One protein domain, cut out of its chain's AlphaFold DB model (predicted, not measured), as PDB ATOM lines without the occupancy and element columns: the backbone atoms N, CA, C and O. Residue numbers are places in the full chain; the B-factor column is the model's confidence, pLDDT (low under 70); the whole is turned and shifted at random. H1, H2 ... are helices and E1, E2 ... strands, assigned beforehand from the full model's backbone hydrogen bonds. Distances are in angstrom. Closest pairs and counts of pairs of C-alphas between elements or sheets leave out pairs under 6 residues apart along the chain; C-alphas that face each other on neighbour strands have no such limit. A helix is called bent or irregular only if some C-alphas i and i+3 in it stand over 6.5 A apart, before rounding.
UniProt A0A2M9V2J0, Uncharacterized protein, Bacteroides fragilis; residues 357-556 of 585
ATOM      1  N   ASP A 357      26.401  31.100  16.362       90.12
ATOM      2  CA  ASP A 357      25.905  29.763  16.015       90.12
ATOM      3  C   ASP A 357      24.440  29.539  16.425       90.12
ATOM      4  O   ASP A 357      23.798  28.604  15.952       90.12
ATOM      5  N   ASN A 358      23.896  30.406  17.284       89.56
ATOM      6  CA  ASN A 358      22.506  30.341  17.729       89.56
ATOM      7  C   ASN A 358      21.565  31.181  16.849       89.56
ATOM      8  O   ASN A 358      20.353  31.133  17.058       89.56
ATOM      9  N   ILE A 359      22.085  31.977  15.905       92.00
ATOM     10  CA  ILE A 359      21.260  32.857  15.070       92.00
ATOM     11  C   ILE A 359      20.591  32.026  13.960       92.00
ATOM     12  O   ILE A 359      21.292  31.447  13.129       92.00
ATOM     13  N   PRO A 360      19.247  31.991  13.869       90.44
ATOM     14  CA  PRO A 360      18.578  31.240  12.810       90.44
ATOM     15  C   PRO A 360      18.888  31.806  11.418       90.44
ATOM     16  O   PRO A 360      18.670  32.991  11.152       90.44
ATOM     17  N   ALA A 361      19.333  30.951  10.493       89.88
ATOM     18  CA  ALA A 361      19.651  31.351   9.118       89.88
ATOM     19  C   ALA A 361      18.434  31.928   8.366       89.88
ATOM     20  O   ALA A 361      18.572  32.873   7.584       89.88
ATOM     21  N   ASP A 362      17.237  31.408   8.643       88.31
ATOM     22  CA  ASP A 362      15.989  31.888   8.042       88.31
ATOM     23  C   ASP A 362      15.652  33.314   8.491       88.31
ATOM     24  O   ASP A 362      15.187  34.122   7.686       88.31
ATOM     25  N   LEU A 363      15.963  33.661   9.747       90.88
ATOM     26  CA  LEU A 363      15.802  35.023  10.256       90.88
ATOM     27  C   LEU A 363      16.743  35.983   9.517       90.88
ATOM     28  O   LEU A 363      16.296  37.015   9.022       90.88
ATOM     29  N   LEU A 364      18.024  35.633   9.371       92.56
ATOM     30  CA  LEU A 364      18.990  36.450   8.624       92.56
ATOM     31  C   LEU A 364      18.568  36.642   7.160       92.56
ATOM     32  O   LEU A 364      18.578  37.761   6.642       92.56
ATOM     33  N   THR A 365      18.119  35.563   6.518       91.88
ATOM     34  CA  THR A 365      17.633  35.577   5.132       91.88
ATOM     35  C   THR A 365      16.411  36.483   4.976       91.88
ATOM     36  O   THR A 365      16.348  37.289   4.045       91.88
ATOM     37  N   PHE A 366      15.460  36.406   5.907       91.75
ATOM     38  CA  PHE A 366      14.257  37.239   5.917       91.75
ATOM     39  C   PHE A 366      14.563  38.736   6.090       91.75
ATOM     40  O   PHE A 366      13.989  39.595   5.402       91.75
ATOM     41  N   LEU A 367      15.498  39.047   6.990       90.81
ATOM     42  CA  LEU A 367      15.993  40.402   7.238       90.81
ATOM     43  C   LEU A 367      16.909  40.908   6.111       90.81
ATOM     44  O   LEU A 367      17.144  42.109   6.013       90.81
ATOM     45  N   LYS A 368      17.382  40.011   5.236       92.56
ATOM     46  CA  LYS A 368      18.342  40.284   4.154       92.56
ATOM     47  C   LYS A 368      19.662  40.860   4.668       92.56
ATOM     48  O   LYS A 368      20.197  41.798   4.083       92.56
ATOM     49  N   ILE A 369      20.170  40.279   5.750       93.44
ATOM     50  CA  ILE A 369      21.445  40.655   6.366       93.44
ATOM     51  C   ILE A 369      22.320  39.423   6.583       93.44
ATOM     52  O   ILE A 369      21.841  38.292   6.656       93.44
ATOM     53  N   THR A 370      23.618  39.652   6.689       94.06
ATOM     54  CA  THR A 370      24.627  38.654   7.050       94.06
ATOM     55  C   THR A 370      24.729  38.486   8.569       94.06
ATOM     56  O   THR A 370      24.272  39.332   9.340       94.06
ATOM     57  N   SER A 371      25.370  37.403   9.018       93.75
ATOM     58  CA  SER A 371      25.707  37.210  10.436       93.75
ATOM     59  C   SER A 371      26.589  38.339  10.973       93.75
ATOM     60  O   SER A 371      26.375  38.810  12.086       93.75
ATOM     61  N   ASP A 372      27.541  38.817  10.171       93.25
ATOM     62  CA  ASP A 372      28.463  39.886  10.565       93.25
ATOM     63  C   ASP A 372      27.726  41.217  10.742       93.25
ATOM     64  O   ASP A 372      27.957  41.942  11.712       93.25
ATOM     65  N   GLU A 373      26.782  41.525   9.848       92.50
ATOM     66  CA  GLU A 373      25.906  42.692   9.983       92.50
ATOM     67  C   GLU A 373      25.015  42.586  11.219       92.50
ATOM     68  O   GLU A 373      24.868  43.571  11.946       92.50
ATOM     69  N   TYR A 374      24.469  41.398  11.494       93.19
ATOM     70  CA  TYR A 374      23.675  41.149  12.693       93.19
ATOM     71  C   TYR A 374      24.489  41.392  13.969       93.19
ATOM     72  O   TYR A 374      24.020  42.077  14.877       93.19
ATOM     73  N   MET A 375      25.722  40.882  14.031       93.69
ATOM     74  CA  MET A 375      26.617  41.044  15.182       93.69
ATOM     75  C   MET A 375      27.188  42.460  15.314       93.69
ATOM     76  O   MET A 375      27.587  42.861  16.409       93.69
ATOM     77  N   SER A 376      27.212  43.240  14.233       93.06
ATOM     78  CA  SER A 376      27.669  44.630  14.266       93.06
ATOM     79  C   SER A 376      26.824  45.470  15.234       93.06
ATOM     80  O   SER A 376      25.638  45.199  15.382       93.06
ATOM     81  N   PRO A 377      27.359  46.525  15.877       90.12
ATOM     82  CA  PRO A 377      26.603  47.368  16.811       90.12
ATOM     83  C   PRO A 377      25.488  48.196  16.143       90.12
ATOM     84  O   PRO A 377      24.598  48.682  16.837       90.12
ATOM     85  N   SER A 378      25.496  48.314  14.815       92.56
ATOM     86  CA  SER A 378      24.545  49.104  14.028       92.56
ATOM     87  C   SER A 378      23.096  48.648  14.206       92.56
ATOM     88  O   SER A 378      22.830  47.464  14.377       92.56
ATOM     89  N   LYS A 379      22.148  49.587  14.130       93.19
ATOM     90  CA  LYS A 379      20.710  49.283  14.054       93.19
ATOM     91  C   LYS A 379      20.360  48.657  12.704       93.19
ATOM     92  O   LYS A 379      21.060  48.877  11.714       93.19
ATOM     93  N   PHE A 380      19.241  47.939  12.649       91.88
ATOM     94  CA  PHE A 380      18.678  47.510  11.374       91.88
ATOM     95  C   PHE A 380      18.210  48.712  10.554       91.88
ATOM     96  O   PHE A 380      17.776  49.733  11.085       91.88
ATOM     97  N   THR A 381      18.314  48.586   9.236       87.75
ATOM     98  CA  THR A 381      17.866  49.618   8.292       87.75
ATOM     99  C   THR A 381      16.362  49.553   8.049       87.75
ATOM    100  O   THR A 381      15.721  50.569   7.789       87.75
ATOM    101  N   GLU A 382      15.787  48.360   8.149       90.56
ATOM    102  CA  GLU A 382      14.374  48.097   7.933       90.56
ATOM    103  C   GLU A 382      13.634  47.929   9.269       90.56
ATOM    104  O   GLU A 382      14.222  47.611  10.303       90.56
ATOM    105  N   SER A 383      12.333  48.222   9.257       94.00
ATOM    106  CA  SER A 383      11.473  48.153  10.442       94.00
ATOM    107  C   SER A 383      10.592  46.911  10.387       94.00
ATOM    108  O   SER A 383      10.078  46.565   9.323       94.00
ATOM    109  N   TYR A 384      10.386  46.275  11.539       94.00
ATOM    110  CA  TYR A 384       9.680  44.997  11.651       94.00
ATOM    111  C   TYR A 384       8.717  45.003  12.835       94.00
ATOM    112  O   TYR A 384       8.915  45.736  13.807       94.00
ATOM    113  N   ALA A 385       7.669  44.190  12.756       94.88
ATOM    114  CA  ALA A 385       6.804  43.906  13.888       94.88
ATOM    115  C   ALA A 385       7.203  42.546  14.461       94.88
ATOM    116  O   ALA A 385       7.057  41.524  13.794       94.88
ATOM    117  N   PHE A 386       7.722  42.535  15.684       94.12
ATOM    118  CA  PHE A 386       8.082  41.323  16.404       94.12
ATOM    119  C   PHE A 386       6.952  40.934  17.354       94.12
ATOM    120  O   PHE A 386       6.556  41.720  18.214       94.12
ATOM    121  N   ILE A 387       6.389  39.744  17.177       90.69
ATOM    122  CA  ILE A 387       5.123  39.361  17.800       90.69
ATOM    123  C   ILE A 387       5.294  38.028  18.519       90.69
ATOM    124  O   ILE A 387       5.532  36.991  17.896       90.69
ATOM    125  N   ASN A 388       5.096  38.041  19.832       86.00
ATOM    126  CA  ASN A 388       5.081  36.856  20.683       86.00
ATOM    127  C   ASN A 388       3.702  36.732  21.342       86.00
ATOM    128  O   ASN A 388       3.428  37.348  22.377       86.00
ATOM    129  N   LEU A 389       2.830  35.930  20.735       73.50
ATOM    130  CA  LEU A 389       1.488  35.627  21.232       73.50
ATOM    131  C   LEU A 389       1.380  34.106  21.350       73.50
ATOM    132  O   LEU A 389       1.660  33.400  20.380       73.50
ATOM    133  N   ARG A 390       1.049  33.616  22.550       62.69
ATOM    134  CA  ARG A 390       0.962  32.181  22.852       62.69
ATOM    135  C   ARG A 390      -0.323  31.596  22.263       62.69
ATOM    136  O   ARG A 390      -1.310  32.310  22.097       62.69
ATOM    137  N   THR A 391      -0.309  30.300  21.969       54.06
ATOM    138  CA  THR A 391      -1.521  29.500  21.751       54.06
ATOM    139  C   THR A 391      -2.405  29.536  22.996       54.06
ATOM    140  O   THR A 391      -1.906  29.440  24.116       54.06
ATOM    141  N   VAL A 392      -3.721  29.636  22.808       47.00
ATOM    142  CA  VAL A 392      -4.669  29.288  23.875       47.00
ATOM    143  C   VAL A 392      -4.491  27.790  24.135       47.00
ATOM    144  O   VAL A 392      -4.378  27.027  23.172       47.00
ATOM    145  N   ALA A 393      -4.395  27.385  25.405       37.81
ATOM    146  CA  ALA A 393      -4.004  26.036  25.838       37.81
ATOM    147  C   ALA A 393      -4.824  24.888  25.201       37.81
ATOM    148  O   ALA A 393      -4.335  23.771  25.099       37.81
ATOM    149  N   ASP A 394      -5.999  25.179  24.643       38.84
ATOM    150  CA  ASP A 394      -6.920  24.204  24.041       38.84
ATOM    151  C   ASP A 394      -6.583  23.799  22.590       38.84
ATOM    152  O   ASP A 394      -7.468  23.432  21.812       38.84
ATOM    153  N   GLY A 395      -5.333  23.951  22.145       38.72
ATOM    154  CA  GLY A 395      -4.946  23.620  20.764       38.72
ATOM    155  C   GLY A 395      -5.606  24.504  19.693       38.72
ATOM    156  O   GLY A 395      -5.569  24.182  18.500       38.72
ATOM    157  N   LYS A 396      -6.201  25.642  20.079       45.41
ATOM    158  CA  LYS A 396      -6.696  26.641  19.125       45.41
ATOM    159  C   LYS A 396      -5.504  27.357  18.496       45.41
ATOM    160  O   LYS A 396      -4.619  27.867  19.181       45.41
ATOM    161  N   LYS A 397      -5.496  27.363  17.161       51.72
ATOM    162  CA  LYS A 397      -4.477  28.011  16.330       51.72
ATOM    163  C   LYS A 397      -4.241  29.444  16.819       51.72
ATOM    164  O   LYS A 397      -5.200  30.164  17.095       51.72
ATOM    165  N   ARG A 398      -2.968  29.856  16.865       61.22
ATOM    166  CA  ARG A 398      -2.573  31.273  16.880       61.22
ATOM    167  C   ARG A 398      -3.451  32.039  15.874       61.22
ATOM    168  O   ARG A 398      -3.755  31.460  14.824       61.22
ATOM    169  N   PRO A 399      -3.858  33.291  16.155       67.88
ATOM    170  CA  PRO A 399      -4.646  34.048  15.195       67.88
ATOM    171  C   PRO A 399      -3.956  34.063  13.844       67.88
ATOM    172  O   PRO A 399      -2.724  34.088  13.758       67.88
ATOM    173  N   ASP A 400      -4.769  34.034  12.797       74.69
ATOM    174  CA  ASP A 400      -4.260  34.058  11.445       74.69
ATOM    175  C   ASP A 400      -3.408  35.318  11.222       74.69
ATOM    176  O   ASP A 400      -3.626  36.383  11.816       74.69
ATOM    177  N   ALA A 401      -2.412  35.199  10.350       78.50
ATOM    178  CA  ALA A 401      -1.486  36.291  10.120       78.50
ATOM    179  C   ALA A 401      -2.163  37.544   9.537       78.50
ATOM    180  O   ALA A 401      -1.650  38.646   9.731       78.50
ATOM    181  N   ASN A 402      -3.326  37.417   8.880       81.50
ATOM    182  CA  ASN A 402      -4.068  38.572   8.372       81.50
ATOM    183  C   ASN A 402      -4.713  39.365   9.509       81.50
ATOM    184  O   ASN A 402      -4.681  40.594   9.475       81.50
ATOM    185  N   THR A 403      -5.234  38.697  10.539       83.44
ATOM    186  CA  THR A 403      -5.730  39.336  11.764       83.44
ATOM    187  C   THR A 403      -4.615  40.124  12.448       83.44
ATOM    188  O   THR A 403      -4.787  41.306  12.755       83.44
ATOM    189  N   ILE A 404      -3.436  39.514  12.604       85.12
ATOM    190  CA  ILE A 404      -2.264  40.176  13.191       85.12
ATOM    191  C   ILE A 404      -1.821  41.363  12.325       85.12
ATOM    192  O   ILE A 404      -1.612  42.460  12.838       85.12
ATOM    193  N   ARG A 405      -1.720  41.179  11.006       86.19
ATOM    194  CA  ARG A 405      -1.345  42.241  10.063       86.19
ATOM    195  C   ARG A 405      -2.335  43.396  10.077       86.19
ATOM    196  O   ARG A 405      -1.907  44.545  10.044       86.19
ATOM    197  N   SER A 406      -3.634  43.107  10.126       86.25
ATOM    198  CA  SER A 406      -4.692  44.112  10.225       86.25
ATOM    199  C   SER A 406      -4.503  44.955  11.484       86.25
ATOM    200  O   SER A 406      -4.443  46.180  11.396       86.25
ATOM    201  N   PHE A 407      -4.281  44.309  12.633       86.75
ATOM    202  CA  PHE A 407      -4.001  45.002  13.889       86.75
ATOM    203  C   PHE A 407      -2.721  45.850  13.823       86.75
ATOM    204  O   PHE A 407      -2.757  47.041  14.116       86.75
ATOM    205  N   VAL A 408      -1.605  45.290  13.345       89.56
ATOM    206  CA  VAL A 408      -0.345  46.037  13.167       89.56
ATOM    207  C   VAL A 408      -0.529  47.225  12.217       89.56
ATOM    208  O   VAL A 408      -0.002  48.305  12.474       89.56
ATOM    209  N   SER A 409      -1.319  47.066  11.154       87.56
ATOM    210  CA  SER A 409      -1.607  48.133  10.188       87.56
ATOM    211  C   SER A 409      -2.407  49.273  10.819       87.56
ATOM    212  O   SER A 409      -2.100  50.433  10.555       87.56
ATOM    213  N   LYS A 410      -3.379  48.975  11.694       85.56
ATOM    214  CA  LYS A 410      -4.120  49.998  12.459       85.56
ATOM    215  C   LYS A 410      -3.213  50.823  13.371       85.56
ATOM    216  O   LYS A 410      -3.455  52.005  13.580       85.56
ATOM    217  N   LEU A 411      -2.131  50.220  13.857       86.56
ATOM    218  CA  LEU A 411      -1.110  50.888  14.667       86.56
ATOM    219  C   LEU A 411      -0.063  51.640  13.821       86.56
ATOM    220  O   LEU A 411       0.963  52.064  14.358       86.56
ATOM    221  N   ASN A 412      -0.281  51.784  12.505       87.19
ATOM    222  CA  ASN A 412       0.707  52.284  11.540       87.19
ATOM    223  C   ASN A 412       2.059  51.556  11.650       87.19
ATOM    224  O   ASN A 412       3.132  52.160  11.559       87.19
ATOM    225  N   GLY A 413       2.001  50.251  11.905       88.44
ATOM    226  CA  GLY A 413       3.162  49.391  12.021       88.44
ATOM    227  C   GLY A 413       3.734  48.938  10.677       88.44
ATOM    228  O   GLY A 413       3.129  49.134   9.621       88.44
ATOM    229  N   PRO A 414       4.919  48.313  10.707       92.50
ATOM    230  CA  PRO A 414       5.559  47.773   9.516       92.50
ATOM    231  C   PRO A 414       4.821  46.542   8.975       92.50
ATOM    232  O   PRO A 414       4.222  45.767   9.719       92.50
ATOM    233  N   LEU A 415       4.921  46.334   7.660       89.00
ATOM    234  CA  LEU A 415       4.292  45.199   6.973       89.00
ATOM    235  C   LEU A 415       5.014  43.868   7.214       89.00
ATOM    236  O   LEU A 415       4.392  42.813   7.097       89.00
ATOM    237  N   LYS A 416       6.315  43.914   7.525       93.19
ATOM    238  CA  LYS A 416       7.106  42.720   7.821       93.19
ATOM    239  C   LYS A 416       6.893  42.267   9.258       93.19
ATOM    240  O   LYS A 416       7.145  43.028  10.194       93.19
ATOM    241  N   LEU A 417       6.473  41.019   9.412       92.75
ATOM    242  CA  LEU A 417       6.113  40.405  10.679       92.75
ATOM    243  C   LEU A 417       7.088  39.275  11.009       92.75
ATOM    244  O   LEU A 417       7.389  38.439  10.160       92.75
ATOM    245  N   ILE A 418       7.534  39.230  12.259       92.00
ATOM    246  CA  ILE A 418       8.255  38.099  12.836       92.00
ATOM    247  C   ILE A 418       7.376  37.520  13.939       92.00
ATOM    248  O   ILE A 418       7.059  38.207  14.910       92.00
ATOM    249  N   LEU A 419       6.955  36.269  13.783       88.19
ATOM    250  CA  LEU A 419       6.041  35.578  14.686       88.19
ATOM    251  C   LEU A 419       6.820  34.548  15.512       88.19
ATOM    252  O   LEU A 419       7.170  33.486  15.005       88.19
ATOM    253  N   LEU A 420       7.073  34.847  16.787       85.25
ATOM    254  CA  LEU A 420       7.757  33.949  17.728       85.25
ATOM    255  C   LEU A 420       6.768  32.989  18.404       85.25
ATOM    256  O   LEU A 420       5.709  33.443  18.839       85.25
ATOM    257  N   GLY A 421       7.110  31.706  18.536       76.25
ATOM    258  CA  GLY A 421       6.260  30.667  19.127       76.25
ATOM    259  C   GLY A 421       5.417  29.897  18.105       76.25
ATOM    260  O   GLY A 421       4.315  29.470  18.441       76.25
ATOM    261  N   VAL A 422       5.854  29.798  16.843       71.31
ATOM    262  CA  VAL A 422       5.142  29.042  15.791       71.31
ATOM    263  C   VAL A 422       5.898  27.760  15.454       71.31
ATOM    264  O   VAL A 422       7.005  27.818  14.925       71.31
ATOM    265  N   SER A 423       5.281  26.610  15.727       59.09
ATOM    266  CA  SER A 423       5.852  25.287  15.450       59.09
ATOM    267  C   SER A 423       5.531  24.747  14.048       59.09
ATOM    268  O   SER A 423       6.323  23.977  13.512       59.09
ATOM    269  N   ASP A 424       4.421  25.166  13.423       61.69
ATOM    270  CA  ASP A 424       4.049  24.772  12.054       61.69
ATOM    271  C   ASP A 424       4.283  25.913  11.051       61.69
ATOM    272  O   ASP A 424       3.495  26.849  10.921       61.69
ATOM    273  N   MET A 425       5.407  25.803  10.347       58.25
ATOM    274  CA  MET A 425       5.879  26.732   9.315       58.25
ATOM    275  C   MET A 425       5.343  26.403   7.918       58.25
ATOM    276  O   MET A 425       5.468  27.208   6.998       58.25
ATOM    277  N   SER A 426       4.807  25.193   7.730       57.25
ATOM    278  CA  SER A 426       4.735  24.540   6.416       57.25
ATOM    279  C   SER A 426       3.746  25.181   5.438       57.25
ATOM    280  O   SER A 426       3.833  24.948   4.234       57.25
ATOM    281  N   ASN A 427       2.838  26.017   5.947       59.06
ATOM    282  CA  ASN A 427       1.772  26.648   5.173       59.06
ATOM    283  C   ASN A 427       1.916  28.173   5.036       59.06
ATOM    284  O   ASN A 427       1.092  28.784   4.354       59.06
ATOM    285  N   GLU A 428       2.923  28.799   5.658       73.19
ATOM    286  CA  GLU A 428       3.140  30.241   5.503       73.19
ATOM    287  C   GLU A 428       3.952  30.510   4.232       73.19
ATOM    288  O   GLU A 428       5.077  30.041   4.076       73.19
ATOM    289  N   THR A 429       3.352  31.242   3.297       78.31
ATOM    290  CA  THR A 429       3.932  31.512   1.968       78.31
ATOM    291  C   THR A 429       4.171  32.998   1.730       78.31
ATOM    292  O   THR A 429       4.761  33.367   0.710       78.31
ATOM    293  N   ASP A 430       3.736  33.866   2.645       86.00
ATOM    294  CA  ASP A 430       3.922  35.300   2.509       86.00
ATOM    295  C   ASP A 430       5.382  35.692   2.801       86.00
ATOM    296  O   ASP A 430       5.873  35.494   3.914       86.00
ATOM    297  N   PRO A 431       6.086  36.330   1.848       87.19
ATOM    298  CA  PRO A 431       7.482  36.727   2.027       87.19
ATOM    299  C   PRO A 431       7.687  37.830   3.079       87.19
ATOM    300  O   PRO A 431       8.830  38.161   3.395       87.19
ATOM    301  N   ASN A 432       6.616  38.436   3.599       90.75
ATOM    302  CA  ASN A 432       6.667  39.423   4.677       90.75
ATOM    303  C   ASN A 432       6.429  38.807   6.055       90.75
ATOM    304  O   ASN A 432       6.345  39.555   7.028       90.75
ATOM    305  N   ILE A 433       6.305  37.485   6.161       89.50
ATOM    306  CA  ILE A 433       6.114  36.799   7.435       89.50
ATOM    307  C   ILE A 433       7.268  35.827   7.650       89.50
ATOM    308  O   ILE A 433       7.518  34.935   6.846       89.50
ATOM    309  N   CYS A 434       7.965  36.001   8.766       88.62
ATOM    310  CA  CYS A 434       8.932  35.043   9.275       88.62
ATOM    311  C   CYS A 434       8.370  34.437  10.551       88.62
ATOM    312  O   CYS A 434       8.135  35.136  11.532       88.62
ATOM    313  N   CYS A 435       8.143  33.136  10.545       85.75
ATOM    314  CA  CYS A 435       7.708  32.414  11.725       85.75
ATOM    315  C   CYS A 435       8.933  31.746  12.372       85.75
ATOM    316  O   CYS A 435       9.838  31.270  11.690       85.75
ATOM    317  N   ILE A 436       9.006  31.776  13.698       82.56
ATOM    318  CA  ILE A 436      10.120  31.215  14.462       82.56
ATOM    319  C   ILE A 436       9.527  30.484  15.655       82.56
ATOM    320  O   ILE A 436       8.729  31.053  16.398       82.56
ATOM    321  N   ASN A 437       9.912  29.227  15.859       77.94
ATOM    322  CA  ASN A 437       9.394  28.452  16.982       77.94
ATOM    323  C   ASN A 437       9.936  28.983  18.315       77.94
ATOM    324  O   ASN A 437       9.178  29.369  19.199       77.94
ATOM    325  N   SER A 438      11.256  29.088  18.423       78.12
ATOM    326  CA  SER A 438      11.944  29.614  19.595       78.12
ATOM    327  C   SER A 438      13.185  30.395  19.176       78.12
ATOM    328  O   SER A 438      13.747  30.181  18.101       78.12
ATOM    329  N   LEU A 439      13.597  31.331  20.025       83.62
ATOM    330  CA  LEU A 439      14.850  32.061  19.889       83.62
ATOM    331  C   LEU A 439      15.653  31.883  21.169       83.62
ATOM    332  O   LEU A 439      15.096  31.933  22.264       83.62
ATOM    333  N   ASP A 440      16.962  31.706  21.019       85.44
ATOM    334  CA  ASP A 440      17.885  31.819  22.142       85.44
ATOM    335  C   ASP A 440      17.782  33.224  22.758       85.44
ATOM    336  O   ASP A 440      17.677  34.219  22.036       85.44
ATOM    337  N   GLY A 441      17.812  33.311  24.091       82.88
ATOM    338  CA  GLY A 441      17.631  34.574  24.811       82.88
ATOM    339  C   GLY A 441      18.646  35.652  24.419       82.88
ATOM    340  O   GLY A 441      18.265  36.806  24.242       82.88
ATOM    341  N   GLY A 442      19.912  35.281  24.185       87.50
ATOM    342  CA  GLY A 442      20.940  36.227  23.743       87.50
ATOM    343  C   GLY A 442      20.688  36.745  22.328       87.50
ATOM    344  O   GLY A 442      20.864  37.930  22.054       87.50
ATOM    345  N   VAL A 443      20.198  35.881  21.433       91.44
ATOM    346  CA  VAL A 443      19.769  36.277  20.080       91.44
ATOM    347  C   VAL A 443      18.561  37.212  20.150       91.44
ATOM    348  O   VAL A 443      18.557  38.256  19.502       91.44
ATOM    349  N   LEU A 444      17.551  36.892  20.959       92.12
ATOM    350  CA  LEU A 444      16.365  37.733  21.130       92.12
ATOM    351  C   LEU A 444      16.724  39.124  21.669       92.12
ATOM    352  O   LEU A 444      16.343  40.129  21.071       92.12
ATOM    353  N   GLN A 445      17.481  39.199  22.761       92.81
ATOM    354  CA  GLN A 445      17.867  40.476  23.358       92.81
ATOM    355  C   GLN A 445      18.726  41.305  22.405       92.81
ATOM    356  O   GLN A 445      18.471  42.496  22.228       92.81
ATOM    357  N   HIS A 446      19.687  40.678  21.720       94.56
ATOM    358  CA  HIS A 446      20.486  41.369  20.712       94.56
ATOM    359  C   HIS A 446      19.615  41.885  19.571       94.56
ATOM    360  O   HIS A 446      19.740  43.055  19.223       94.56
ATOM    361  N   PHE A 447      18.665  41.091  19.064       95.00
ATOM    362  CA  PHE A 447      17.683  41.540  18.072       95.00
ATOM    363  C   PHE A 447      16.935  42.800  18.535       95.00
ATOM    364  O   PHE A 447      16.843  43.767  17.776       95.00
ATOM    365  N   LEU A 448      16.451  42.829  19.783       95.62
ATOM    366  CA  LEU A 448      15.751  43.988  20.351       95.62
ATOM    367  C   LEU A 448      16.628  45.249  20.329       95.62
ATOM    368  O   LEU A 448      16.145  46.313  19.931       95.62
ATOM    369  N   THR A 449      17.925  45.135  20.643       95.69
ATOM    370  CA  THR A 449      18.852  46.283  20.580       95.69
ATOM    371  C   THR A 449      19.004  46.871  19.177       95.69
ATOM    372  O   THR A 449      19.379  48.037  19.039       95.69
ATOM    373  N   LYS A 450      18.701  46.101  18.123       94.38
ATOM    374  CA  LYS A 450      18.839  46.507  16.716       94.38
ATOM    375  C   LYS A 450      17.590  47.159  16.143       94.38
ATOM    376  O   LYS A 450      17.677  47.777  15.081       94.38
ATOM    377  N   MET A 451      16.447  47.028  16.812       95.00
ATOM    378  CA  MET A 451      15.172  47.529  16.301       95.00
ATOM    379  C   MET A 451      15.150  49.061  16.225       95.00
ATOM    380  O   MET A 451      15.742  49.760  17.051       95.00
ATOM    381  N   THR A 452      14.442  49.564  15.215       93.44
ATOM    382  CA  THR A 452      14.272  50.997  14.935       93.44
ATOM    383  C   THR A 452      13.071  51.586  15.696       93.44
ATOM    384  O   THR A 452      12.163  50.836  16.065       93.44
ATOM    385  N   PRO A 453      12.959  52.925  15.819       92.56
ATOM    386  CA  PRO A 453      11.782  53.586  16.403       92.56
ATOM    387  C   PRO A 453      10.450  53.326  15.677       92.56
ATOM    388  O   PRO A 453       9.372  53.506  16.242       92.56
ATOM    389  N   ASN A 454      10.515  52.915  14.407       92.88
ATOM    390  CA  ASN A 454       9.343  52.579  13.596       92.88
ATOM    391  C   ASN A 454       8.956  51.099  13.695       92.88
ATOM    392  O   ASN A 454       7.929  50.692  13.152       92.88
ATOM    393  N   SER A 455       9.778  50.289  14.361       95.81
ATOM    394  CA  SER A 455       9.469  48.891  14.627       95.81
ATOM    395  C   SER A 455       8.438  48.771  15.752       95.81
ATOM    396  O   SER A 455       8.258  49.693  16.553       95.81
ATOM    397  N   ILE A 456       7.760  47.626  15.814       95.31
ATOM    398  CA  ILE A 456       6.769  47.328  16.852       95.31
ATOM    399  C   ILE A 456       7.134  46.018  17.544       95.31
ATOM    400  O   ILE A 456       7.538  45.064  16.884       95.31
ATOM    401  N   VAL A 457       6.951  45.951  18.860       94.94
ATOM    402  CA  VAL A 457       6.959  44.697  19.617       94.94
ATOM    403  C   VAL A 457       5.590  44.482  20.252       94.94
ATOM    404  O   VAL A 457       5.147  45.283  21.075       94.94
ATOM    405  N   LEU A 458       4.930  43.389  19.879       91.50
ATOM    406  CA  LEU A 458       3.693  42.920  20.497       91.50
ATOM    407  C   LEU A 458       4.031  41.697  21.348       91.50
ATOM    408  O   LEU A 458       4.205  40.592  20.830       91.50
ATOM    409  N   SER A 459       4.166  41.903  22.652       88.81
ATOM    410  CA  SER A 459       4.441  40.825  23.597       88.81
ATOM    411  C   SER A 459       3.166  40.453  24.321       88.81
ATOM    412  O   SER A 459       2.424  41.336  24.719       88.81
ATOM    413  N   GLY A 460       2.917  39.174  24.565       80.38
ATOM    414  CA  GLY A 460       1.925  38.789  25.570       80.38
ATOM    415  C   GLY A 460       2.522  38.151  26.826       80.38
ATOM    416  O   GLY A 460       1.772  37.626  27.639       80.38
ATOM    417  N   GLY A 461       3.852  38.154  26.963       80.69
ATOM    418  CA  GLY A 461       4.552  37.799  28.201       80.69
ATOM    419  C   GLY A 461       5.268  39.014  28.790       80.69
ATOM    420  O   GLY A 461       5.792  39.848  28.042       80.69
ATOM    421  N   GLU A 462       5.310  39.114  30.116       84.94
ATOM    422  CA  GLU A 462       5.875  40.278  30.813       84.94
ATOM    423  C   GLU A 462       7.387  40.421  30.606       84.94
ATOM    424  O   GLU A 462       7.865  41.531  30.374       84.94
ATOM    425  N   GLY A 463       8.130  39.307  30.591       86.44
ATOM    426  CA  GLY A 463       9.584  39.314  30.387       86.44
ATOM    427  C   GLY A 463       9.992  40.001  29.079       86.44
ATOM    428  O   GLY A 463      10.691  41.011  29.101       86.44
ATOM    429  N   LEU A 464       9.468  39.530  27.937       89.00
ATOM    430  CA  LEU A 464       9.724  40.160  26.632       89.00
ATOM    431  C   LEU A 464       9.160  41.586  26.556       89.00
ATOM    432  O   LEU A 464       9.739  42.438  25.886       89.00
ATOM    433  N   PHE A 465       8.033  41.869  27.214       93.12
ATOM    434  CA  PHE A 465       7.491  43.228  27.256       93.12
ATOM    435  C   PHE A 465       8.479  44.196  27.927       93.12
ATOM    436  O   PHE A 465       8.790  45.246  27.358       93.12
ATOM    437  N   CYS A 466       9.029  43.815  29.081       93.88
ATOM    438  CA  CYS A 466      10.023  44.602  29.806       93.88
ATOM    439  C   CYS A 466      11.347  44.708  29.034       93.88
ATOM    440  O   CYS A 466      11.879  45.808  28.889       93.88
ATOM    441  N   GLU A 467      11.847  43.605  28.469       94.44
ATOM    442  CA  GLU A 467      13.060  43.607  27.638       94.44
ATOM    443  C   GLU A 467      12.911  44.508  26.411       94.44
ATOM    444  O   GLU A 467      13.807  45.288  26.102       94.44
ATOM    445  N   ALA A 468      11.771  44.465  25.721       95.56
ATOM    446  CA  ALA A 468      11.537  45.314  24.560       95.56
ATOM    447  C   ALA A 468      11.451  46.799  24.940       95.56
ATOM    448  O   ALA A 468      12.004  47.639  24.227       95.56
ATOM    449  N   LEU A 469      10.819  47.137  26.067       95.94
ATOM    450  CA  LEU A 469      10.797  48.513  26.564       95.94
ATOM    451  C   LEU A 469      12.195  49.015  26.958       95.94
ATOM    452  O   LEU A 469      12.520  50.168  26.663       95.94
ATOM    453  N   GLY A 470      13.003  48.172  27.603       95.56
ATOM    454  CA  GLY A 470      14.340  48.528  28.079       95.56
ATOM    455  C   GLY A 470      15.404  48.575  26.978       95.56
ATOM    456  O   GLY A 470      16.125  49.560  26.848       95.56
ATOM    457  N   LEU A 471      15.467  47.543  26.134       95.94
ATOM    458  CA  LEU A 471      16.561  47.331  25.178       95.94
ATOM    459  C   LEU A 471      16.308  47.922  23.790       95.94
ATOM    460  O   LEU A 471      17.258  48.149  23.038       95.94
ATOM    461  N   SER A 472      15.046  48.131  23.411       95.25
ATOM    462  CA  SER A 472      14.687  48.532  22.048       95.25
ATOM    463  C   SER A 472      14.196  49.975  21.959       95.25
ATOM    464  O   SER A 472      13.642  50.548  22.902       95.25
ATOM    465  N   GLU A 473      14.333  50.561  20.772       93.31
ATOM    466  CA  GLU A 473      13.671  51.825  20.420       93.31
ATOM    467  C   GLU A 473      12.251  51.610  19.884       93.31
ATOM    468  O   GLU A 473      11.534  52.580  19.646       93.31
ATOM    469  N   ALA A 474      11.844  50.353  19.694       95.06
ATOM    470  CA  ALA A 474      10.560  50.007  19.117       95.06
ATOM    471  C   ALA A 474       9.397  50.478  19.998       95.06
ATOM    472  O   ALA A 474       9.504  50.642  21.217       95.06
ATOM    473  N   LYS A 475       8.244  50.648  19.356       95.12
ATOM    474  CA  LYS A 475       6.976  50.840  20.053       95.12
ATOM    475  C   LYS A 475       6.545  49.487  20.615       95.12
ATOM    476  O   LYS A 475       6.397  48.527  19.864       95.12
ATOM    477  N   THR A 476       6.339  49.397  21.919       94.06
ATOM    478  CA  THR A 476       6.092  48.131  22.617       94.06
ATOM    479  C   THR A 476       4.719  48.125  23.273       94.06
ATOM    480  O   THR A 476       4.349  49.076  23.966       94.06
ATOM    481  N   MET A 477       3.993  47.025  23.089       90.62
ATOM    482  CA  MET A 477       2.703  46.760  23.716       90.62
ATOM    483  C   MET A 477       2.721  45.413  24.437       90.62
ATOM    484  O   MET A 477       3.205  44.422  23.884       90.62
ATOM    485  N   LEU A 478       2.119  45.375  25.627       89.62
ATOM    486  CA  LEU A 478       1.651  44.135  26.232       89.62
ATOM    487  C   LEU A 478       0.247  43.842  25.694       89.62
ATOM    488  O   LEU A 478      -0.678  44.617  25.931       89.62
ATOM    489  N   ILE A 479       0.084  42.738  24.974       86.94
ATOM    490  CA  ILE A 479      -1.226  42.196  24.632       86.94
ATOM    491  C   ILE A 479      -1.686  41.343  25.815       86.94
ATOM    492  O   ILE A 479      -1.040  40.334  26.124       86.94
ATOM    493  N   PRO A 480      -2.756  41.751  26.517       81.06
ATOM    494  CA  PRO A 480      -3.194  41.057  27.713       81.06
ATOM    495  C   PRO A 480      -3.666  39.643  27.358       81.06
ATOM    496  O   PRO A 480      -4.378  39.441  26.378       81.06
ATOM    497  N   ARG A 481      -3.213  38.671  28.151       75.25
ATOM    498  CA  ARG A 481      -3.556  37.242  28.025       75.25
ATOM    499  C   ARG A 481      -4.219  36.730  29.293       75.25
ATOM    500  O   ARG A 481      -5.131  35.920  29.240       75.25
ATOM    501  N   TYR A 482      -3.727  37.211  30.427       75.69
ATOM    502  CA  TYR A 482      -4.241  36.886  31.739       75.69
ATOM    503  C   TYR A 482      -5.041  38.056  32.280       75.69
ATOM    504  O   TYR A 482      -4.733  39.213  31.988       75.69
ATOM    505  N   GLU A 483      -6.020  37.740  33.124       74.62
ATOM    506  CA  GLU A 483      -6.838  38.691  33.884       74.62
ATOM    507  C   GLU A 483      -6.012  39.879  34.409       74.62
ATOM    508  O   GLU A 483      -6.356  41.046  34.205       74.62
ATOM    509  N   TYR A 484      -4.879  39.588  35.046       76.12
ATOM    510  CA  TYR A 484      -4.100  40.597  35.742       76.12
ATOM    511  C   TYR A 484      -3.388  41.555  34.777       76.12
ATOM    512  O   TYR A 484      -3.197  42.721  35.122       76.12
ATOM    513  N   HIS A 485      -3.088  41.134  33.540       83.12
ATOM    514  CA  HIS A 485      -2.609  42.046  32.498       83.12
ATOM    515  C   HIS A 485      -3.683  43.083  32.143       83.12
ATOM    516  O   HIS A 485      -3.372  44.268  32.026       83.12
ATOM    517  N   TYR A 486      -4.949  42.664  31.998       81.62
ATOM    518  CA  TYR A 486      -6.055  43.583  31.699       81.62
ATOM    519  C   TYR A 486      -6.205  44.625  32.801       81.62
ATOM    520  O   TYR A 486      -6.206  45.826  32.521       81.62
ATOM    521  N   ARG A 487      -6.260  44.175  34.060       79.50
ATOM    522  CA  ARG A 487      -6.365  45.070  35.219       79.50
ATOM    523  C   ARG A 487      -5.216  46.063  35.286       79.50
ATOM    524  O   ARG A 487      -5.453  47.254  35.491       79.50
ATOM    525  N   ALA A 488      -3.988  45.590  35.091       84.50
ATOM    526  CA  ALA A 488      -2.802  46.431  35.120       84.50
ATOM    527  C   ALA A 488      -2.846  47.519  34.036       84.50
ATOM    528  O   ALA A 488      -2.627  48.694  34.330       84.50
ATOM    529  N   LEU A 489      -3.203  47.155  32.800       87.50
ATOM    530  CA  LEU A 489      -3.329  48.104  31.692       87.50
ATOM    531  C   LEU A 489      -4.460  49.113  31.926       87.50
ATOM    532  O   LEU A 489      -4.234  50.312  31.773       87.50
ATOM    533  N   LEU A 490      -5.649  48.669  32.343       84.50
ATOM    534  CA  LEU A 490      -6.786  49.554  32.634       84.50
ATOM    535  C   LEU A 490      -6.475  50.532  33.771       84.50
ATOM    536  O   LEU A 490      -6.764  51.724  33.675       84.50
ATOM    537  N   SER A 491      -5.865  50.038  34.847       81.88
ATOM    538  CA  SER A 491      -5.398  50.858  35.964       81.88
ATOM    539  C   SER A 491      -4.390  51.916  35.507       81.88
ATOM    540  O   SER A 491      -4.525  53.097  35.837       81.88
ATOM    541  N   PHE A 492      -3.440  51.535  34.655       84.88
ATOM    542  CA  PHE A 492      -2.498  52.478  34.067       84.88
ATOM    543  C   PHE A 492      -3.188  53.519  33.169       84.88
ATOM    544  O   PHE A 492      -2.909  54.715  33.278       84.88
ATOM    545  N   GLY A 493      -4.152  53.098  32.344       85.44
ATOM    546  CA  GLY A 493      -4.981  53.990  31.531       85.44
ATOM    547  C   GLY A 493      -5.745  55.016  32.367       85.44
ATOM    548  O   GLY A 493      -5.739  56.203  32.034       85.44
ATOM    549  N   ARG A 494      -6.329  54.587  33.495       83.81
ATOM    550  CA  ARG A 494      -6.973  55.472  34.482       83.81
ATOM    551  C   ARG A 494      -5.995  56.495  35.049       83.81
ATOM    552  O   ARG A 494      -6.277  57.690  34.995       83.81
ATOM    553  N   LYS A 495      -4.819  56.049  35.504       80.81
ATOM    554  CA  LYS A 495      -3.754  56.924  36.027       80.81
ATOM    555  C   LYS A 495      -3.328  57.996  35.018       80.81
ATOM    556  O   LYS A 495      -2.963  59.101  35.406       80.81
ATOM    557  N   MET A 496      -3.387  57.680  33.728       80.69
ATOM    558  CA  MET A 496      -3.044  58.601  32.643       80.69
ATOM    559  C   MET A 496      -4.194  59.501  32.178       80.69
ATOM    560  O   MET A 496      -3.966  60.374  31.341       80.69
ATOM    561  N   GLY A 497      -5.426  59.275  32.644       85.81
ATOM    562  CA  GLY A 497      -6.614  59.911  32.070       85.81
ATOM    563  C   GLY A 497      -6.893  59.492  30.619       85.81
ATOM    564  O   GLY A 497      -7.538  60.241  29.893       85.81
ATOM    565  N   LYS A 498      -6.402  58.317  30.197       87.81
ATOM    566  CA  LYS A 498      -6.549  57.737  28.846       87.81
ATOM    567  C   LYS A 498      -7.200  56.354  28.882       87.81
ATOM    568  O   LYS A 498      -6.774  55.413  28.211       87.81
ATOM    569  N   GLN A 499      -8.183  56.199  29.768       86.00
ATOM    570  CA  GLN A 499      -8.854  54.922  29.993       86.00
ATOM    571  C   GLN A 499      -9.533  54.417  28.712       86.00
ATOM    572  O   GLN A 499      -9.347  53.259  28.352       86.00
ATOM    573  N   ASN A 500     -10.246  55.285  27.989       85.06
ATOM    574  CA  ASN A 500     -10.994  54.908  26.786       85.06
ATOM    575  C   ASN A 500     -10.077  54.402  25.663       85.06
ATOM    576  O   ASN A 500     -10.401  53.434  24.977       85.06
ATOM    577  N   GLU A 501      -8.920  55.034  25.479       88.25
ATOM    578  CA  GLU A 501      -7.948  54.655  24.458       88.25
ATOM    579  C   GLU A 501      -7.254  53.332  24.808       88.25
ATOM    580  O   GLU A 501      -7.059  52.492  23.929       88.25
ATOM    581  N   ILE A 502      -6.927  53.105  26.088       88.38
ATOM    582  CA  ILE A 502      -6.417  51.806  26.552       88.38
ATOM    583  C   ILE A 502      -7.475  50.716  26.376       88.38
ATOM    584  O   ILE A 502      -7.156  49.640  25.880       88.38
ATOM    585  N   GLU A 503      -8.727  50.982  26.736       87.00
ATOM    586  CA  GLU A 503      -9.838  50.049  26.540       87.00
ATOM    587  C   GLU A 503     -10.026  49.686  25.063       87.00
ATOM    588  O   GLU A 503     -10.209  48.512  24.734       87.00
ATOM    589  N   ALA A 504      -9.952  50.671  24.165       84.94
ATOM    590  CA  ALA A 504     -10.002  50.446  22.724       84.94
ATOM    591  C   ALA A 504      -8.818  49.599  22.244       84.94
ATOM    592  O   ALA A 504      -9.016  48.625  21.519       84.94
ATOM    593  N   LEU A 505      -7.604  49.903  22.703       87.56
ATOM    594  CA  LEU A 505      -6.406  49.135  22.369       87.56
ATOM    595  C   LEU A 505      -6.489  47.684  22.859       87.56
ATOM    596  O   LEU A 505      -6.159  46.764  22.110       87.56
ATOM    597  N   ILE A 506      -6.991  47.469  24.077       86.62
ATOM    598  CA  ILE A 506      -7.270  46.137  24.616       86.62
ATOM    599  C   ILE A 506      -8.256  45.419  23.697       86.62
ATOM    600  O   ILE A 506      -7.898  44.363  23.178       86.62
ATOM    601  N   LYS A 507      -9.432  46.008  23.429       83.19
ATOM    602  CA  LYS A 507     -10.480  45.448  22.555       83.19
ATOM    603  C   LYS A 507      -9.954  45.042  21.184       83.19
ATOM    604  O   LYS A 507     -10.200  43.924  20.736       83.19
ATOM    605  N   GLU A 508      -9.221  45.932  20.521       82.56
ATOM    606  CA  GLU A 508      -8.678  45.657  19.190       82.56
ATOM    607  C   GLU A 508      -7.643  44.528  19.203       82.56
ATOM    608  O   GLU A 508      -7.542  43.771  18.235       82.56
ATOM    609  N   SER A 509      -6.917  44.375  20.311       83.75
ATOM    610  CA  SER A 509      -5.928  43.315  20.479       83.75
ATOM    611  C   SER A 509      -6.533  41.953  20.848       83.75
ATOM    612  O   SER A 509      -5.878  40.934  20.639       83.75
ATOM    613  N   MET A 510      -7.781  41.880  21.328       77.81
ATOM    614  CA  MET A 510      -8.377  40.628  21.840       77.81
ATOM    615  C   MET A 510      -8.450  39.519  20.788       77.81
ATOM    616  O   MET A 510      -8.122  38.363  21.063       77.81
ATOM    617  N   ASN A 511      -8.789  39.881  19.548       74.62
ATOM    618  CA  ASN A 511      -8.818  38.935  18.431       74.62
ATOM    619  C   ASN A 511      -7.427  38.342  18.148       74.62
ATOM    620  O   ASN A 511      -7.324  37.215  17.669       74.62
ATOM    621  N   THR A 512      -6.350  39.060  18.492       75.88
ATOM    622  CA  THR A 512      -4.964  38.580  18.351       75.88
ATOM    623  C   THR A 512      -4.546  37.591  19.447       75.88
ATOM    624  O   THR A 512      -3.474  36.998  19.365       75.88
ATOM    625  N   VAL A 513      -5.397  37.345  20.442       70.00
ATOM    626  CA  VAL A 513      -5.207  36.289  21.453       70.00
ATOM    627  C   VAL A 513      -6.390  35.322  21.516       70.00
ATOM    628  O   VAL A 513      -6.467  34.498  22.419       70.00
ATOM    629  N   GLY A 514      -7.303  35.382  20.539       67.75
ATOM    630  CA  GLY A 514      -8.446  34.472  20.452       67.75
ATOM    631  C   GLY A 514      -9.494  34.662  21.553       67.75
ATOM    632  O   GLY A 514     -10.229  33.722  21.846       67.75
ATOM    633  N   MET A 515      -9.570  35.850  22.160       70.25
ATOM    634  CA  MET A 515     -10.541  36.172  23.210       70.25
ATOM    635  C   MET A 515     -11.682  37.040  22.675       70.25
ATOM    636  O   MET A 515     -11.465  37.900  21.822       70.25
ATOM    637  N   SER A 516     -12.897  36.836  23.195       74.88
ATOM    638  CA  SER A 516     -14.059  37.677  22.889       74.88
ATOM    639  C   SER A 516     -14.267  38.742  23.962       74.88
ATOM    640  O   SER A 516     -13.903  38.554  25.126       74.88
ATOM    641  N   LEU A 517     -14.879  39.864  23.571       78.94
ATOM    642  CA  LEU A 517     -15.243  40.937  24.498       78.94
ATOM    643  C   LEU A 517     -16.129  40.426  25.643       78.94
ATOM    644  O   LEU A 517     -15.962  40.864  26.777       78.94
ATOM    645  N   ASP A 518     -17.017  39.472  25.358       80.06
ATOM    646  CA  ASP A 518     -17.902  38.866  26.354       80.06
ATOM    647  C   ASP A 518     -17.111  38.160  27.457       80.06
ATOM    648  O   ASP A 518     -17.392  38.385  28.627       80.06
ATOM    649  N   THR A 519     -16.066  37.398  27.108       73.12
ATOM    650  CA  THR A 519     -15.204  36.723  28.094       73.12
ATOM    651  C   THR A 519     -14.520  37.721  29.030       73.12
ATOM    652  O   THR A 519     -14.469  37.506  30.239       73.12
ATOM    653  N   VAL A 520     -14.017  38.839  28.498       72.88
ATOM    654  CA  VAL A 520     -13.400  39.882  29.336       72.88
ATOM    655  C   VAL A 520     -14.448  40.612  30.172       72.88
ATOM    656  O   VAL A 520     -14.201  40.890  31.340       72.88
ATOM    657  N   ASN A 521     -15.627  40.899  29.623       81.94
ATOM    658  CA  ASN A 521     -16.682  41.608  30.346       81.94
ATOM    659  C   ASN A 521     -17.334  40.765  31.444       81.94
ATOM    660  O   ASN A 521     -17.632  41.302  32.512       81.94
ATOM    661  N   GLU A 522     -17.536  39.469  31.214       78.56
ATOM    662  CA  GLU A 522     -17.954  38.511  32.242       78.56
ATOM    663  C   GLU A 522     -16.962  38.532  33.406       78.56
ATOM    664  O   GLU A 522     -17.339  38.722  34.563       78.56
ATOM    665  N   TYR A 523     -15.677  38.453  33.076       68.44
ATOM    666  CA  TYR A 523     -14.599  38.526  34.042       68.44
ATOM    667  C   TYR A 523     -14.593  39.850  34.840       68.44
ATOM    668  O   TYR A 523     -14.551  39.814  36.073       68.44
ATOM    669  N   LEU A 524     -14.679  41.008  34.173       71.12
ATOM    670  CA  LEU A 524     -14.713  42.320  34.836       71.12
ATOM    671  C   LEU A 524     -15.930  42.438  35.766       71.12
ATOM    672  O   LEU A 524     -15.805  42.890  36.904       71.12
ATOM    673  N   THR A 525     -17.088  41.947  35.316       74.88
ATOM    674  CA  THR A 525     -18.333  41.938  36.099       74.88
ATOM    675  C   THR A 525     -18.187  41.115  37.377       74.88
ATOM    676  O   THR A 525     -18.546  41.592  38.455       74.88
ATOM    677  N   ASN A 526     -17.606  39.914  37.283       67.12
ATOM    678  CA  ASN A 526     -17.380  39.026  38.431       67.12
ATOM    679  C   ASN A 526     -16.461  39.642  39.497       67.12
ATOM    680  O   ASN A 526     -16.483  39.219  40.652       67.12
ATOM    681  N   HIS A 527     -15.694  40.669  39.133       59.38
ATOM    682  CA  HIS A 527     -14.737  41.336  40.009       59.38
ATOM    683  C   HIS A 527     -15.101  42.781  40.340       59.38
ATOM    684  O   HIS A 527     -14.274  43.522  40.860       59.38
ATOM    685  N   SER A 528     -16.356  43.174  40.094       64.56
ATOM    686  CA  SER A 528     -16.850  44.534  40.350       64.56
ATOM    687  C   SER A 528     -16.083  45.636  39.600       64.56
ATOM    688  O   SER A 528     -16.176  46.809  39.962       64.56
ATOM    689  N   ASP A 529     -15.356  45.278  38.541       67.00
ATOM    690  CA  ASP A 529     -14.763  46.226  37.609       67.00
ATOM    691  C   ASP A 529     -15.817  46.662  36.577       67.00
ATOM    692  O   ASP A 529     -16.779  45.948  36.283       67.00
ATOM    693  N   THR A 530     -15.654  47.860  36.011       74.56
ATOM    694  CA  THR A 530     -16.583  48.354  34.982       74.56
ATOM    695  C   THR A 530     -16.353  47.593  33.673       74.56
ATOM    696  O   THR A 530     -15.232  47.629  33.162       74.56
ATOM    697  N   PRO A 531     -17.377  46.928  33.100       78.81
ATOM    698  CA  PRO A 531     -17.241  46.249  31.818       78.81
ATOM    699  C   PRO A 531     -16.894  47.224  30.696       78.81
ATOM    700  O   PRO A 531     -17.354  48.371  30.675       78.81
ATOM    701  N   ILE A 532     -16.142  46.747  29.711       77.81
ATOM    702  CA  ILE A 532     -15.771  47.548  28.555       77.81
ATOM    703  C   ILE A 532     -16.960  47.613  27.582       77.81
ATOM    704  O   ILE A 532     -17.419  46.595  27.059       77.81
ATOM    705  N   ALA A 533     -17.464  48.818  27.302       76.44
ATOM    706  CA  ALA A 533     -18.674  49.009  26.492       76.44
ATOM    707  C   ALA A 533     -18.524  48.479  25.052       76.44
ATOM    708  O   ALA A 533     -17.571  48.843  24.365       76.44
ATOM    709  N   ALA A 534     -19.480  47.693  24.551       68.25
ATOM    710  CA  ALA A 534     -19.401  47.096  23.210       68.25
ATOM    711  C   ALA A 534     -19.353  48.121  22.057       68.25
ATOM    712  O   ALA A 534     -18.705  47.875  21.046       68.25
ATOM    713  N   GLU A 535     -19.983  49.288  22.222       63.19
ATOM    714  CA  GLU A 535     -20.161  50.296  21.158       63.19
ATOM    715  C   GLU A 535     -19.142  51.453  21.206       63.19
ATOM    716  O   GLU A 535     -19.333  52.504  20.594       63.19
ATOM    717  N   GLY A 536     -18.042  51.292  21.945       58.03
ATOM    718  CA  GLY A 536     -17.013  52.328  22.056       58.03
ATOM    719  C   GLY A 536     -16.152  52.451  20.794       58.03
ATOM    720  O   GLY A 536     -15.107  51.811  20.725       58.03
ATOM    721  N   ASN A 537     -16.539  53.312  19.847       60.06
ATOM    722  CA  ASN A 537     -15.720  53.711  18.688       60.06
ATOM    723  C   ASN A 537     -14.663  54.757  19.081       60.06
ATOM    724  O   ASN A 537     -14.666  55.882  18.580       60.06
ATOM    725  N   THR A 538     -13.784  54.421  20.026       72.31
ATOM    726  CA  THR A 538     -12.594  55.253  20.246       72.31
ATOM    727  C   THR A 538     -11.550  54.832  19.225       72.31
ATOM    728  O   THR A 538     -10.954  53.766  19.357       72.31
ATOM    729  N   ASP A 539     -11.363  55.652  18.192       74.31
ATOM    730  CA  ASP A 539     -10.286  55.449  17.227       74.31
ATOM    731  C   ASP A 539      -8.940  55.545  17.950       74.31
ATOM    732  O   ASP A 539      -8.634  56.534  18.626       74.31
ATOM    733  N   ILE A 540      -8.116  54.510  17.802       78.44
ATOM    734  CA  ILE A 540      -6.765  54.506  18.347       78.44
ATOM    735  C   ILE A 540      -5.926  55.457  17.499       78.44
ATOM    736  O   ILE A 540      -5.669  55.189  16.324       78.44
ATOM    737  N   SER A 541      -5.481  56.572  18.088       82.38
ATOM    738  CA  SER A 541      -4.540  57.459  17.401       82.38
ATOM    739  C   SER A 541      -3.319  56.649  16.948       82.38
ATOM    740  O   SER A 541      -2.754  55.906  17.755       82.38
ATOM    741  N   PRO A 542      -2.820  56.829  15.716       74.31
ATOM    742  CA  PRO A 542      -1.633  56.110  15.269       74.31
ATOM    743  C   PRO A 542      -0.354  56.422  16.065       74.31
ATOM    744  O   PRO A 542       0.644  55.707  15.958       74.31
ATOM    745  N   THR A 543      -0.361  57.495  16.863       84.00
ATOM    746  CA  THR A 543       0.724  57.845  17.796       84.00
ATOM    747  C   THR A 543       0.541  57.237  19.182       84.00
ATOM    748  O   THR A 543       1.492  57.215  19.962       84.00
ATOM    749  N   PHE A 544      -0.643  56.712  19.498       87.31
ATOM    750  CA  PHE A 544      -1.005  56.310  20.854       87.31
ATOM    751  C   PHE A 544      -0.079  55.231  21.410       87.31
ATOM    752  O   PHE A 544       0.359  55.323  22.554       87.31
ATOM    753  N   LEU A 545       0.306  54.253  20.584       88.69
ATOM    754  CA  LEU A 545       1.239  53.219  21.021       88.69
ATOM    755  C   LEU A 545       2.601  53.810  21.417       88.69
ATOM    756  O   LEU A 545       3.163  53.425  22.436       88.69
ATOM    757  N   GLN A 546       3.116  54.778  20.654       89.12
ATOM    758  CA  GLN A 546       4.375  55.448  20.980       89.12
ATOM    759  C   GLN A 546       4.268  56.249  22.284       89.12
ATOM    760  O   GLN A 546       5.197  56.238  23.095       89.12
ATOM    761  N   GLU A 547       3.138  56.926  22.497       89.44
ATOM    762  CA  GLU A 547       2.856  57.657  23.734       89.44
ATOM    763  C   GLU A 547       2.826  56.710  24.939       89.44
ATOM    764  O   GLU A 547       3.501  56.969  25.935       89.44
ATOM    765  N   ILE A 548       2.116  55.582  24.831       89.31
ATOM    766  CA  ILE A 548       2.057  54.562  25.882       89.31
ATOM    767  C   ILE A 548       3.442  53.981  26.171       89.31
ATOM    768  O   ILE A 548       3.850  53.942  27.331       89.31
ATOM    769  N   SER A 549       4.188  53.550  25.147       91.38
ATOM    770  CA  SER A 549       5.522  52.973  25.350       91.38
ATOM    771  C   SER A 549       6.459  53.964  26.039       91.38
ATOM    772  O   SER A 549       7.182  53.588  26.957       91.38
ATOM    773  N   SER A 550       6.414  55.240  25.646       90.44
ATOM    774  CA  SER A 550       7.217  56.296  26.279       90.44
ATOM    775  C   SER A 550       6.846  56.488  27.751       90.44
ATOM    776  O   SER A 550       7.719  56.697  28.594       90.44
ATOM    777  N   LEU A 551       5.561  56.372  28.085       88.31
ATOM    778  CA  LEU A 551       5.084  56.492  29.461       88.31
ATOM    779  C   LEU A 551       5.452  55.280  30.317       88.31
ATOM    780  O   LEU A 551       5.888  55.471  31.456       88.31
ATOM    781  N   PHE A 552       5.372  54.060  29.780       90.69
ATOM    782  CA  PHE A 552       5.888  52.868  30.457       90.69
ATOM    783  C   PHE A 552       7.386  52.996  30.753       90.69
ATOM    784  O   PHE A 552       7.800  52.760  31.886       90.69
ATOM    785  N   LYS A 553       8.180  53.494  29.795       90.75
ATOM    786  CA  LYS A 553       9.612  53.792  30.000       90.75
ATOM    787  C   LYS A 553       9.881  54.861  31.065       90.75
ATOM    788  O   LYS A 553      11.000  54.962  31.550       90.75
ATOM    789  N   SER A 554       8.876  55.651  31.440       87.62
ATOM    790  CA  SER A 554       8.976  56.660  32.505       87.62
ATOM    791  C   SER A 554       8.442  56.192  33.866       87.62
ATOM    792  O   SER A 554       8.577  56.920  34.852       87.62
ATOM    793  N   SER A 555       7.825  55.005  33.918       88.88
ATOM    794  CA  SER A 555       7.220  54.392  35.108       88.88
ATOM    795  C   SER A 555       8.016  53.151  35.514       88.88
ATOM    796  O   SER A 555       7.508  52.033  35.454       88.88
ATOM    797  N   THR A 556       9.286  53.345  35.867       93.81
ATOM    798  CA  THR A 556      10.253  52.268  36.129       93.81
ATOM    799  C   THR A 556      10.525  52.078  37.615       93.81
ATOM    800  O   THR A 556      10.362  53.007  38.410       93.81
TER     801      THR A 556
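This is residues 357 to 556 of the 585 residues of an uncharacterized protein of Bacteroides fragilis (UniProt A0A2M9V2J0). A small twisted sheet of five short parallel strands stands in the middle, in the order E3 E2 E1 E4 E5, with H1 and H5 over one face and H3 over the other. H4 packs on H5, H2 lies at one end of the longest axis, the helical hairpin of H6 and H7 with H8 makes the other end, and H9 lies by edge strand E5. The printed part has 200 residues with nine named helices and five named strands, in the order H1 H2 E1 H3 E2 E3 H4 E4 H5 E5 H6 H7 H8 H9, and its class is mixed. It is compact, with a radius of gyration of the C-alphas of 17.0 A and spans of 54 by 38 by 26 A.

The strands are E3, residues 433 to 436, E2, 417 to 420, E1, 385 to 388, E4, 456 to 459, and E5, 475 to 478. The helices are H1, 361 to 367, with C-alpha 361 at (19.651, 31.351, 9.118), H2, 371 to 375, H3, 401 to 410, H4, 441 to 450, H5, 462 to 471, H6, 483 to 495, 18.6 A long, H7, 499 to 513, 20.8 A long, H8, 517 to 526, and H9, 544 to 552, with C-alpha 552 at (5.888, 52.868, 30.457). H7 is irregular, only just: C-alphas 508 and 511 are 6.8 A apart.

In the sheet, N 434 and O 417 of E3 and E2 are 2.9 A apart, N 418 and O 385 of E2 and E1 2.8 A, N 386 and O 456 of E1 and E4 2.8 A, and N 457 and O 475 of E4 and E5 2.8 A, within hydrogen-bond range. E1, H3, E2 and E4, H5, E5 are strand-helix-strand units, parallel neighbours with a helix between; E3, H4, E4 is a split one, with E2 and E1 between its strands; the three crossovers are right-handed. H5 runs along the strands over E4 and E5, at a height of 8.3 A over the sheet; H1 is on the same face, H3 on the opposite face. H4 touches H5, with C-alphas 449 and 471 closest at 5.2 A, and is near H2. H7 touches H6, with C-alphas 499 and 493 closest at 4.3 A, and with residues 508 to 512 alone touches H3, with C-alphas 512 and 404 closest at 6.0 A. H8 is close to H7 but not clearly touching, C-alphas 517 and 507 being closest at 6.8 A. H9 only grazes the sheet. Every O i to N i+4 pair is within hydrogen-bond range in the helices but H7, with 8 of 11.

The C-alphas farthest apart, of Asp 372 and Ser 528, are 54.4 A apart. The printed part has no cut. The links E1 to H3, E2 to E3 and H8 to H9 are long. The mean pLDDT of the printed part is 83.0; 25 residues are under 70, among them 390 to 399 and 423 to 427.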